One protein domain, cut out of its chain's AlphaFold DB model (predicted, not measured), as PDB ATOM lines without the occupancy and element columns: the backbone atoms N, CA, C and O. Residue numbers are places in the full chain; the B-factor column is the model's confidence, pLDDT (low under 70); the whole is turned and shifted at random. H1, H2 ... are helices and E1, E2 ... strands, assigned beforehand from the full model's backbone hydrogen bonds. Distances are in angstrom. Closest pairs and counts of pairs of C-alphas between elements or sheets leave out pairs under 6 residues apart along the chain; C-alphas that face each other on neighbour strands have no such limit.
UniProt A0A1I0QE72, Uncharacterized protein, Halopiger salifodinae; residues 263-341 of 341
ATOM      1  N   ASN A 263      99.307  -1.336 -48.499       83.88
ATOM      2  CA  ASN A 263      99.125   0.036 -48.007       83.88
ATOM      3  C   ASN A 263      97.833   0.214 -47.182       83.88
ATOM      4  O   ASN A 263      97.743   1.042 -46.271       83.88
ATOM      5  N   ARG A 264      96.791  -0.572 -47.462       83.12
ATOM      6  CA  ARG A 264      95.523  -0.452 -46.733       83.12
ATOM      7  C   ARG A 264      95.687  -0.946 -45.310       83.12
ATOM      8  O   ARG A 264      95.038  -0.428 -44.404       83.12
ATOM      9  N   GLU A 265      96.510  -1.966 -45.098       83.75
ATOM     10  CA  GLU A 265      96.852  -2.431 -43.760       83.75
ATOM     11  C   GLU A 265      97.612  -1.356 -42.975       83.75
ATOM     12  O   GLU A 265      97.233  -1.062 -41.836       83.75
ATOM     13  N   VAL A 266      98.622  -0.734 -43.597       83.25
ATOM     14  CA  VAL A 266      99.371   0.404 -43.033       83.25
ATOM     15  C   VAL A 266      98.419   1.469 -42.551       83.25
ATOM     16  O   VAL A 266      98.410   1.831 -41.375       83.25
ATOM     17  N   THR A 267      97.601   1.949 -43.476       86.25
ATOM     18  CA  THR A 267      96.826   3.152 -43.253       86.25
ATOM     19  C   THR A 267      95.738   2.917 -42.209       86.25
ATOM     20  O   THR A 267      95.495   3.778 -41.365       86.25
ATOM     21  N   ARG A 268      95.151   1.712 -42.172       85.75
ATOM     22  CA  ARG A 268      94.222   1.304 -41.106       85.75
ATOM     23  C   ARG A 268      94.892   1.258 -39.735       85.75
ATOM     24  O   ARG A 268      94.296   1.721 -38.764       85.75
ATOM     25  N   LYS A 269      96.103   0.697 -39.635       85.31
ATOM     26  CA  LYS A 269      96.842   0.627 -38.363       85.31
ATOM     27  C   LYS A 269      97.256   2.016 -37.886       85.31
ATOM     28  O   LYS A 269      96.980   2.342 -36.739       85.31
ATOM     29  N   ALA A 270      97.805   2.849 -38.769       86.00
ATOM     30  CA  ALA A 270      98.175   4.227 -38.453       86.00
ATOM     31  C   ALA A 270      96.964   5.050 -37.979       86.00
ATOM     32  O   ALA A 270      97.035   5.723 -36.954       86.00
ATOM     33  N   LEU A 271      95.816   4.925 -38.657       88.50
ATOM     34  CA  LEU A 271      94.575   5.577 -38.235       88.50
ATOM     35  C   LEU A 271      94.099   5.088 -36.855       88.50
ATOM     36  O   LEU A 271      93.635   5.883 -36.036       88.50
ATOM     37  N   ARG A 272      94.199   3.779 -36.586       87.75
ATOM     38  CA  ARG A 272      93.844   3.204 -35.281       87.75
ATOM     39  C   ARG A 272      94.759   3.728 -34.177       87.75
ATOM     40  O   ARG A 272      94.246   4.122 -33.134       87.75
ATOM     41  N   ASP A 273      96.066   3.753 -34.411       86.31
ATOM     42  CA  ASP A 273      97.053   4.248 -33.448       86.31
ATOM     43  C   ASP A 273      96.803   5.735 -33.152       86.31
ATOM     44  O   ASP A 273      96.636   6.097 -31.989       86.31
ATOM     45  N   LYS A 274      96.578   6.563 -34.185       89.81
ATOM     46  CA  LYS A 274      96.204   7.978 -34.016       89.81
ATOM     47  C   LYS A 274      94.940   8.157 -33.172       89.81
ATOM     48  O   LYS A 274      94.889   9.018 -32.297       89.81
ATOM     49  N   ARG A 275      93.902   7.344 -33.401       90.56
ATOM     50  CA  ARG A 275      92.668   7.394 -32.600       90.56
ATOM     51  C   ARG A 275      92.919   6.994 -31.145       90.56
ATOM     52  O   ARG A 275      92.387   7.649 -30.251       90.56
ATOM     53  N   ASN A 276      93.707   5.946 -30.909       88.31
ATOM     54  CA  ASN A 276      94.064   5.507 -29.560       88.31
ATOM     55  C   ASN A 276      94.852   6.593 -28.817       88.31
ATOM     56  O   ASN A 276      94.582   6.838 -27.643       88.31
ATOM     57  N   ASP A 277      95.777   7.270 -29.500       88.62
ATOM     58  CA  ASP A 277      96.540   8.380 -28.933       88.62
ATOM     59  C   ASP A 277      95.622   9.531 -28.527       88.62
ATOM     60  O   ASP A 277      95.658   9.963 -27.375       88.62
ATOM     61  N   LEU A 278      94.735   9.972 -29.423       91.81
ATOM     62  CA  LEU A 278      93.764  11.021 -29.103       91.81
ATOM     63  C   LEU A 278      92.882  10.628 -27.913       91.81
ATOM     64  O   LEU A 278      92.682  11.431 -27.007       91.81
ATOM     65  N   GLN A 279      92.413   9.378 -27.860       91.19
ATOM     66  CA  GLN A 279      91.604   8.908 -26.736       91.19
ATOM     67  C   GLN A 279      92.384   8.831 -25.421       91.19
ATOM     68  O   GLN A 279      91.831   9.042 -24.342       91.19
ATOM     69  N   ARG A 280      93.680   8.536 -25.486       87.19
ATOM     70  CA  ARG A 280      94.557   8.525 -24.316       87.19
ATOM     71  C   ARG A 280      94.799   9.932 -23.775       87.19
ATOM     72  O   ARG A 280      94.872  10.087 -22.558       87.19
ATOM     73  N   PHE A 281      94.937  10.929 -24.649       91.31
ATOM     74  CA  PHE A 281      95.164  12.318 -24.242       91.31
ATOM     75  C   PHE A 281      93.884  13.025 -23.793       91.31
ATOM     76  O   PHE A 281      93.917  13.728 -22.786       91.31
ATOM     77  N   HIS A 282      92.769  12.790 -24.486       93.75
ATOM     78  CA  HIS A 282      91.536  13.568 -24.327       93.75
ATOM     79  C   HIS A 282      90.366  12.777 -23.703       93.75
ATOM     80  O   HIS A 282      89.309  13.317 -23.368       93.75
ATOM     81  N   GLY A 283      90.546  11.471 -23.491       93.62
ATOM     82  CA  GLY A 283      89.514  10.565 -22.989       93.62
ATOM     83  C   GLY A 283      88.642   9.984 -24.103       93.62
ATOM     84  O   GLY A 283      89.001   9.969 -25.275       93.62
ATOM     85  N   SER A 284      87.469   9.462 -23.761       93.50
ATOM     86  CA  SER A 284      86.548   8.927 -24.771       93.50
ATOM     87  C   SER A 284      85.918  10.053 -25.592       93.50
ATOM     88  O   SER A 284      85.703  11.152 -25.079       93.50
ATOM     89  N   ILE A 285      85.559   9.762 -26.843       92.44
ATOM     90  CA  ILE A 285      84.708  10.646 -27.651       92.44
ATOM     91  C   ILE A 285      83.311  10.662 -27.017       92.44
ATOM     92  O   ILE A 285      82.747   9.599 -26.743       92.44
ATOM     93  N   THR A 286      82.778  11.852 -26.755       95.81
ATOM     94  CA  THR A 286      81.474  12.073 -26.115       95.81
ATOM     95  C   THR A 286      80.423  12.595 -27.086       95.81
ATOM     96  O   THR A 286      79.248  12.282 -26.905       95.81
ATOM     97  N   ASP A 287      80.833  13.340 -28.114       94.44
ATOM     98  CA  ASP A 287      79.939  13.900 -29.127       94.44
ATOM     99  C   ASP A 287      80.650  14.085 -30.480       94.44
ATOM    100  O   ASP A 287      81.883  14.131 -30.547       94.44
ATOM    101  N   ASN A 288      79.865  14.208 -31.551       93.31
ATOM    102  CA  ASN A 288      80.329  14.440 -32.917       93.31
ATOM    103  C   ASN A 288      79.632  15.682 -33.492       93.31
ATOM    104  O   ASN A 288      78.446  15.656 -33.820       93.31
ATOM    105  N   GLU A 289      80.382  16.768 -33.671       95.62
ATOM    106  CA  GLU A 289      79.869  18.008 -34.256       95.62
ATOM    107  C   GLU A 289      80.109  18.024 -35.770       95.62
ATOM    108  O   GLU A 289      81.179  18.420 -36.236       95.62
ATOM    109  N   VAL A 290      79.109  17.617 -36.557       96.31
ATOM    110  CA  VAL A 290      79.182  17.678 -38.026       96.31
ATOM    111  C   VAL A 290      79.086  19.133 -38.490       96.31
ATOM    112  O   VAL A 290      78.065  19.795 -38.309       96.31
ATOM    113  N   LEU A 291      80.148  19.634 -39.123       94.69
ATOM    114  CA  LEU A 291      80.220  20.996 -39.661       94.69
ATOM    115  C   LEU A 291      79.711  21.072 -41.100       94.69
ATOM    116  O   LEU A 291      79.096  22.059 -41.504       94.69
ATOM    117  N   ARG A 292      80.003  20.043 -41.899       93.94
ATOM    118  CA  ARG A 292      79.600  19.954 -43.302       93.94
ATOM    119  C   ARG A 292      79.431  18.498 -43.703       93.94
ATOM    120  O   ARG A 292      80.294  17.678 -43.420       93.94
ATOM    121  N   SER A 293      78.360  18.210 -44.430       92.69
ATOM    122  CA  SER A 293      78.120  16.905 -45.038       92.69
ATOM    123  C   SER A 293      77.585  17.101 -46.460       92.69
ATOM    124  O   SER A 293      76.745  17.974 -46.698       92.69
ATOM    125  N   THR A 294      78.144  16.358 -47.406       91.50
ATOM    126  CA  THR A 294      77.726  16.224 -48.807       91.50
ATOM    127  C   THR A 294      77.640  14.738 -49.147       91.50
ATOM    128  O   THR A 294      78.014  13.896 -48.334       91.50
ATOM    129  N   ASP A 295      77.170  14.406 -50.351       86.62
ATOM    130  CA  ASP A 295      77.051  13.008 -50.793       86.62
ATOM    131  C   ASP A 295      78.402  12.260 -50.775       86.62
ATOM    132  O   ASP A 295      78.436  11.054 -50.563       86.62
ATOM    133  N   ASP A 296      79.513  12.980 -50.952       89.62
ATOM    134  CA  ASP A 296      80.878  12.457 -51.083       89.62
ATOM    135  C   ASP A 296      81.818  12.853 -49.930       89.62
ATOM    136  O   ASP A 296      83.007  12.523 -49.957       89.62
ATOM    137  N   MET A 297      81.340  13.584 -48.918       91.69
ATOM    138  CA  MET A 297      82.215  14.097 -47.862       91.69
ATOM    139  C   MET A 297      81.485  14.384 -46.551       91.69
ATOM    140  O   MET A 297      80.403  14.961 -46.528       91.69
ATOM    141  N   GLU A 298      82.155  14.111 -45.437       93.12
ATOM    142  CA  GLU A 298      81.793  14.605 -44.110       93.12
ATOM    143  C   GLU A 298      82.984  15.340 -43.489       93.12
ATOM    144  O   GLU A 298      84.126  14.912 -43.618       93.12
ATOM    145  N   LEU A 299      82.734  16.464 -42.828       95.25
ATOM    146  CA  LEU A 299      83.717  17.229 -42.068       95.25
ATOM    147  C   LEU A 299      83.080  17.634 -40.742       95.25
ATOM    148  O   LEU A 299      81.976  18.187 -40.727       95.25
ATOM    149  N   GLY A 300      83.782  17.416 -39.639       97.00
ATOM    150  CA  GLY A 300      83.275  17.717 -38.308       97.00
ATOM    151  C   GLY A 300      84.369  17.782 -37.255       97.00
ATOM    152  O   GLY A 300      85.556  17.803 -37.578       97.00
ATOM    153  N   ASN A 301      83.959  17.802 -35.991       97.06
ATOM    154  CA  ASN A 301      84.848  17.643 -34.848       97.06
ATOM    155  C   ASN A 301      84.400  16.467 -33.984       97.06
ATOM    156  O   ASN A 301      83.212  16.321 -33.695       97.06
ATOM    157  N   PHE A 302      85.362  15.682 -33.518       96.94
ATOM    158  CA  PHE A 302      85.177  14.819 -32.362       96.94
ATOM    159  C   PHE A 302      85.306  15.658 -31.100       96.94
ATOM    160  O   PHE A 302      86.324  16.325 -30.916       96.94
ATOM    161  N   VAL A 303      84.288  15.614 -30.245       96.31
ATOM    162  CA  VAL A 303      84.322  16.208 -28.908       96.31
ATOM    163  C   VAL A 303      84.710  15.119 -27.922       96.31
ATOM    164  O   VAL A 303      84.077  14.063 -27.864       96.31
ATOM    165  N   PHE A 304      85.761  15.361 -27.156       97.00
ATOM    166  CA  PHE A 304      86.292  14.405 -26.197       97.00
ATOM    167  C   PHE A 304      85.770  14.657 -24.777       97.00
ATOM    168  O   PHE A 304      85.042  15.612 -24.506       97.00
ATOM    169  N   THR A 305      86.088  13.750 -23.852       96.38
ATOM    170  CA  THR A 305      85.611  13.810 -22.459       96.38
ATOM    171  C   THR A 305      86.177  15.017 -21.710       96.38
ATOM    172  O   THR A 305      85.506  15.562 -20.835       96.38
ATOM    173  N   ASP A 306      87.386  15.454 -22.058       96.31
ATOM    174  CA  ASP A 306      88.008  16.676 -21.542       96.31
ATOM    175  C   ASP A 306      87.467  17.972 -22.186       96.31
ATOM    176  O   ASP A 306      87.821  19.068 -21.752       96.31
ATOM    177  N   GLY A 307      86.578  17.854 -23.180       97.25
ATOM    178  CA  GLY A 307      86.006  18.965 -23.938       97.25
ATOM    179  C   GLY A 307      86.832  19.406 -25.150       97.25
ATOM    180  O   GLY A 307      86.389  20.314 -25.858       97.25
ATOM    181  N   GLU A 308      87.985  18.782 -25.414       98.00
ATOM    182  CA  GLU A 308      88.799  19.069 -26.598       98.00
ATOM    183  C   GLU A 308      88.039  18.710 -27.880       98.00
ATOM    184  O   GLU A 308      87.272  17.740 -27.926       98.00
ATOM    185  N   LYS A 309      88.254  19.504 -28.934       97.56
ATOM    186  CA  LYS A 309      87.604  19.333 -30.236       97.56
ATOM    187  C   LYS A 309      88.638  19.068 -31.316       97.56
ATOM    188  O   LYS A 309      89.326  19.985 -31.754       97.56
ATOM    189  N   ILE A 310      88.689  17.832 -31.799       97.19
ATOM    190  CA  ILE A 310      89.623  17.436 -32.858       97.19
ATOM    191  C   ILE A 310      88.882  17.309 -34.178       97.19
ATOM    192  O   ILE A 310      87.926  16.541 -34.303       97.19
ATOM    193  N   MET A 311      89.351  18.041 -35.183       96.50
ATOM    194  CA  MET A 311      88.769  18.005 -36.518       96.50
ATOM    195  C   MET A 311      88.938  16.620 -37.154       96.50
ATOM    196  O   MET A 311      90.030  16.041 -37.143       96.50
ATOM    197  N   TYR A 312      87.869  16.137 -37.779       95.56
ATOM    198  CA  TYR A 312      87.898  14.980 -38.662       95.56
ATOM    199  C   TYR A 312      87.275  15.310 -40.015       95.56
ATOM    200  O   TYR A 312      86.436  16.202 -40.140       95.56
ATOM    201  N   GLY A 313      87.673  14.554 -41.032       93.06
ATOM    202  CA  GLY A 313      87.058  14.573 -42.346       93.06
ATOM    203  C   GLY A 313      87.030  13.180 -42.955       93.06
ATOM    204  O   GLY A 313      87.918  12.371 -42.717       93.06
ATOM    205  N   VAL A 314      86.020  12.894 -43.756       92.19
ATOM    206  CA  VAL A 314      85.918  11.680 -44.560       92.19
ATOM    207  C   VAL A 314      85.558  12.121 -45.961       92.19
ATOM    208  O   VAL A 314      84.614  12.884 -46.130       92.19
ATOM    209  N   LYS A 315      86.314  11.679 -46.960       88.69
ATOM    210  CA  LYS A 315      85.997  11.897 -48.368       88.69
ATOM    211  C   LYS A 315      85.907  10.555 -49.074       88.69
ATOM    212  O   LYS A 315      86.867   9.790 -49.021       88.69
ATOM    213  N   TYR A 316      84.789  10.317 -49.735       85.31
ATOM    214  CA  TYR A 316      84.537   9.146 -50.557       85.31
ATOM    215  C   TYR A 316      84.927   9.464 -51.999       85.31
ATOM    216  O   TYR A 316      84.685  10.567 -52.496       85.31
ATOM    217  N   HIS A 317      85.576   8.519 -52.666       81.25
ATOM    218  CA  HIS A 317      85.897   8.614 -54.081       81.25
ATOM    219  C   HIS A 317      85.266   7.419 -54.791       81.25
ATOM    220  O   HIS A 317      85.636   6.268 -54.549       81.25
ATOM    221  N   ASP A 318      84.321   7.720 -55.678       75.19
ATOM    222  CA  ASP A 318      83.750   6.746 -56.599       75.19
ATOM    223  C   ASP A 318      84.758   6.474 -57.722       75.19
ATOM    224  O   ASP A 318      84.895   7.256 -58.668       75.19
ATOM    225  N   GLU A 319      85.474   5.354 -57.645       64.94
ATOM    226  CA  GLU A 319      86.166   4.812 -58.811       64.94
ATOM    227  C   GLU A 319      85.156   3.996 -59.626       64.94
ATOM    228  O   GLU A 319      84.381   3.213 -59.078       64.94
ATOM    229  N   ALA A 320      85.119   4.213 -60.945       54.12
ATOM    230  CA  ALA A 320      84.129   3.663 -61.878       54.12
ATOM    231  C   ALA A 320      84.252   2.131 -62.094       54.12
ATOM    232  O   ALA A 320      84.402   1.665 -63.225       54.12
ATOM    233  N   GLY A 321      84.188   1.351 -61.014       52.81
ATOM    234  CA  GLY A 321      84.336  -0.101 -60.973       52.81
ATOM    235  C   GLY A 321      84.560  -0.613 -59.545       52.81
ATOM    236  O   GLY A 321      85.689  -0.899 -59.162       52.81
ATOM    237  N   ASP A 322      83.478  -0.739 -58.771       54.03
ATOM    238  CA  ASP A 322      83.342  -1.534 -57.531       54.03
ATOM    239  C   ASP A 322      84.259  -1.241 -56.324       54.03
ATOM    240  O   ASP A 322      84.151  -1.934 -55.308       54.03
ATOM    241  N   ARG A 323      85.138  -0.233 -56.361       55.16
ATOM    242  CA  ARG A 323      86.006   0.094 -55.217       55.16
ATOM    243  C   ARG A 323      85.880   1.554 -54.814       55.16
ATOM    244  O   ARG A 323      86.477   2.434 -55.413       55.16
ATOM    245  N   GLU A 324      85.136   1.784 -53.742       64.75
ATOM    246  CA  GLU A 324      85.130   3.062 -53.042       64.75
ATOM    247  C   GLU A 324      86.481   3.226 -52.326       64.75
ATOM    248  O   GLU A 324      86.866   2.391 -51.497       64.75
ATOM    249  N   SER A 325      87.242   4.263 -52.681       78.06
ATOM    250  CA  SER A 325      88.387   4.690 -51.879       78.06
ATOM    251  C   SER A 325      87.945   5.809 -50.938       78.06
ATOM    252  O   SER A 325      87.144   6.673 -51.283       78.06
ATOM    253  N   VAL A 326      88.426   5.775 -49.701       85.00
ATOM    254  CA  VAL A 326      88.037   6.687 -48.627       85.00
ATOM    255  C   VAL A 326      89.280   7.392 -48.122       85.00
ATOM    256  O   VAL A 326      90.212   6.763 -47.640       85.00
ATOM    257  N   THR A 327      89.315   8.716 -48.187       88.56
ATOM    258  CA  THR A 327      90.333   9.502 -47.487       88.56
ATOM    259  C   THR A 327      89.778   9.964 -46.152       88.56
ATOM    260  O   THR A 327      88.866  10.786 -46.109       88.56
ATOM    261  N   TYR A 328      90.347   9.462 -45.064       91.31
ATOM    262  CA  TYR A 328      90.066   9.930 -43.715       91.31
ATOM    263  C   TYR A 328      91.074  11.012 -43.327       91.31
ATOM    264  O   TYR A 328      92.264  10.888 -43.599       91.31
ATOM    265  N   ILE A 329      90.613  12.082 -42.699       93.19
ATOM    266  CA  ILE A 329      91.434  13.149 -42.143       93.19
ATOM    267  C   ILE A 329      91.178  13.163 -40.644       93.19
ATOM    268  O   ILE A 329      90.022  13.204 -40.233       93.19
ATOM    269  N   LEU A 330      92.223  13.126 -39.828       94.50
ATOM    270  CA  LEU A 330      92.110  13.175 -38.374       94.50
ATOM    271  C   LEU A 330      93.235  14.024 -37.819       94.50
ATOM    272  O   LEU A 330      94.395  13.710 -38.068       94.50
ATOM    273  N   ASP A 331      92.895  15.085 -37.086       94.69
ATOM    274  CA  ASP A 331      93.897  15.985 -36.496       94.69
ATOM    275  C   ASP A 331      94.893  16.524 -37.552       94.69
ATOM    276  O   ASP A 331      96.105  16.561 -37.371       94.69
ATOM    277  N   GLY A 332      94.369  16.850 -38.740       91.19
ATOM    278  CA  GLY A 332      95.152  17.335 -39.884       91.19
ATOM    279  C   GLY A 332      95.929  16.266 -40.666       91.19
ATOM    280  O   GLY A 332      96.366  16.546 -41.784       91.19
ATOM    281  N   GLU A 333      96.055  15.043 -40.150       92.81
ATOM    282  CA  GLU A 333      96.707  13.923 -40.835       92.81
ATOM    283  C   GLU A 333      95.745  13.220 -41.796       92.81
ATOM    284  O   GLU A 333      94.547  13.136 -41.530       92.81
ATOM    285  N   ARG A 334      96.255  12.717 -42.928       91.38
ATOM    286  CA  ARG A 334      95.458  12.063 -43.978       91.38
ATOM    287  C   ARG A 334      95.757  10.570 -44.050       91.38
ATOM    288  O   ARG A 334      96.913  10.172 -44.093       91.38
ATOM    289  N   PHE A 335      94.703   9.772 -44.174       89.69
ATOM    290  CA  PHE A 335      94.720   8.316 -44.209       89.69
ATOM    291  C   PHE A 335      93.878   7.840 -45.405       89.69
ATOM    292  O   PHE A 335      92.650   7.894 -45.365       89.69
ATOM    293  N   ALA A 336      94.522   7.399 -46.488       87.69
ATOM    294  CA  ALA A 336      93.851   6.806 -47.647       87.69
ATOM    295  C   ALA A 336      93.532   5.308 -47.436       87.69
ATOM    296  O   ALA A 336      94.415   4.465 -47.302       87.69
ATOM    297  N   LEU A 337      92.249   4.967 -47.411       84.00
ATOM    298  CA  LEU A 337      91.704   3.630 -47.206       84.00
ATOM    299  C   LEU A 337      91.028   3.155 -48.504       84.00
ATOM    300  O   LEU A 337      89.994   3.689 -48.876       84.00
ATOM    301  N   GLY A 338      91.557   2.136 -49.184       74.44
ATOM    302  CA  GLY A 338      90.971   1.631 -50.444       74.44
ATOM    303  C   GLY A 338      91.626   2.203 -51.713       74.44
ATOM    304  O   GLY A 338      92.624   2.906 -51.607       74.44
ATOM    305  N   GLY A 339      91.093   1.850 -52.894       62.53
ATOM    306  CA  GLY A 339      91.664   2.178 -54.224       62.53
ATOM    307  C   GLY A 339      92.726   1.176 -54.710       62.53
ATOM    308  O   GLY A 339      93.325   0.470 -53.888       62.53
ATOM    309  N   GLU A 340      92.907   1.012 -56.026       54.41
ATOM    310  CA  GLU A 340      94.117   0.348 -56.559       54.41
ATOM    311  C   GLU A 340      95.313   1.302 -56.430       54.41
ATOM    312  O   GLU A 340      95.199   2.474 -56.778       54.41
ATOM    313  N   ASN A 341      96.424   0.796 -55.878       50.09
ATOM    314  CA  ASN A 341      97.691   1.531 -55.789       50.09
ATOM    315  C   ASN A 341      98.344   1.666 -57.166       50.09
ATOM    316  O   ASN A 341      98.440   0.623 -57.858       50.09
TER     317      ASN A 341
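This is residues 263 to 341 of the 341 residues of an uncharacterized protein of Halopiger salifodinae (UniProt A0A1I0QE72). What is the main picture? The domain is a twisted sheet of five strands laid side by side in chain order, E1 to E5, with the one long helix, H1, packed on it mainly at E5 and reaching E2 with its last residues. What is it made of? The 79 printed residues hold one named helix followed by five named strands, a mixed class, and the sheet, in the order E1, E2, E3, E4, E5, is antiparallel throughout. How large and how dense is it? It is only just compact, close to loose, with a radius of gyration of the C-alphas of 13.6 A, and elongated, spanning 43 by 27 by 16 A.

How does the helix stand to the sheet? H1, residues 263 to 282, is on the sheet of E1, residues 285 to 294, E2, residues 297 to 304, E3, residues 309 to 318, E4, residues 324 to 330, and E5, residues 333 to 337, in two layers, a helix on one face of a sheet, at a height over the sheet of 8.3 A. It lies over E2, E5 and, only just, E4, on which 3 of its C-alphas fall, and runs slantwise to the strands, at 41 degrees to E5 on the local plane. Its closest C-alphas to E5 are those of Arg 264 and Leu 337, 5.6 A apart, and to E2 those of His 282 and Phe 304, 5.6 A apart. How are the strands paired? They form a meander, each strand the antiparallel neighbour of the one before, in four hairpins. Between E1 and E2, at 162 degrees, N 289 and O 301 are 2.9 A apart, within hydrogen-bond range, as are N 300 and O 312 at 3.0 A between E2 and E3, at 156 degrees. So are N 315 and O 327 at 2.8 A between E3 and E4, at 166 degrees, and N 335 and O 328 at 2.7 A between E4 and E5, at 160 degrees. What do the edges and the helix's backbone show? The edge strands E1 and E5 are apart, and E1 bends by 64 degrees at residue 291. In H1 every O i to N i+4 pair is within hydrogen-bond range.

Where does the helix run? H1 runs 28.3 A, from C-alpha 263 at (99.125, 0.036, -48.007) to C-alpha 282 at (91.536, 13.568, -24.327). Where are the strands? E1 measures 23.0 A, E2 22.0 A and E3 29.5 A from first to last C-alpha. E4 begins at Glu 324, and E5 ends with C-alpha 337 at (91.704, 3.630, -47.206).

How far does it reach? The two C-alphas farthest apart are those of Asp 306 and Gly 321, 43.0 A. Is it unbroken? The printed part has no cut, and the five links between named elements are tight. Where is confidence low? The mean pLDDT of the printed part is 86.8, and residues 319 to 324 and 339 to 341, the chain's last residue, are under 70.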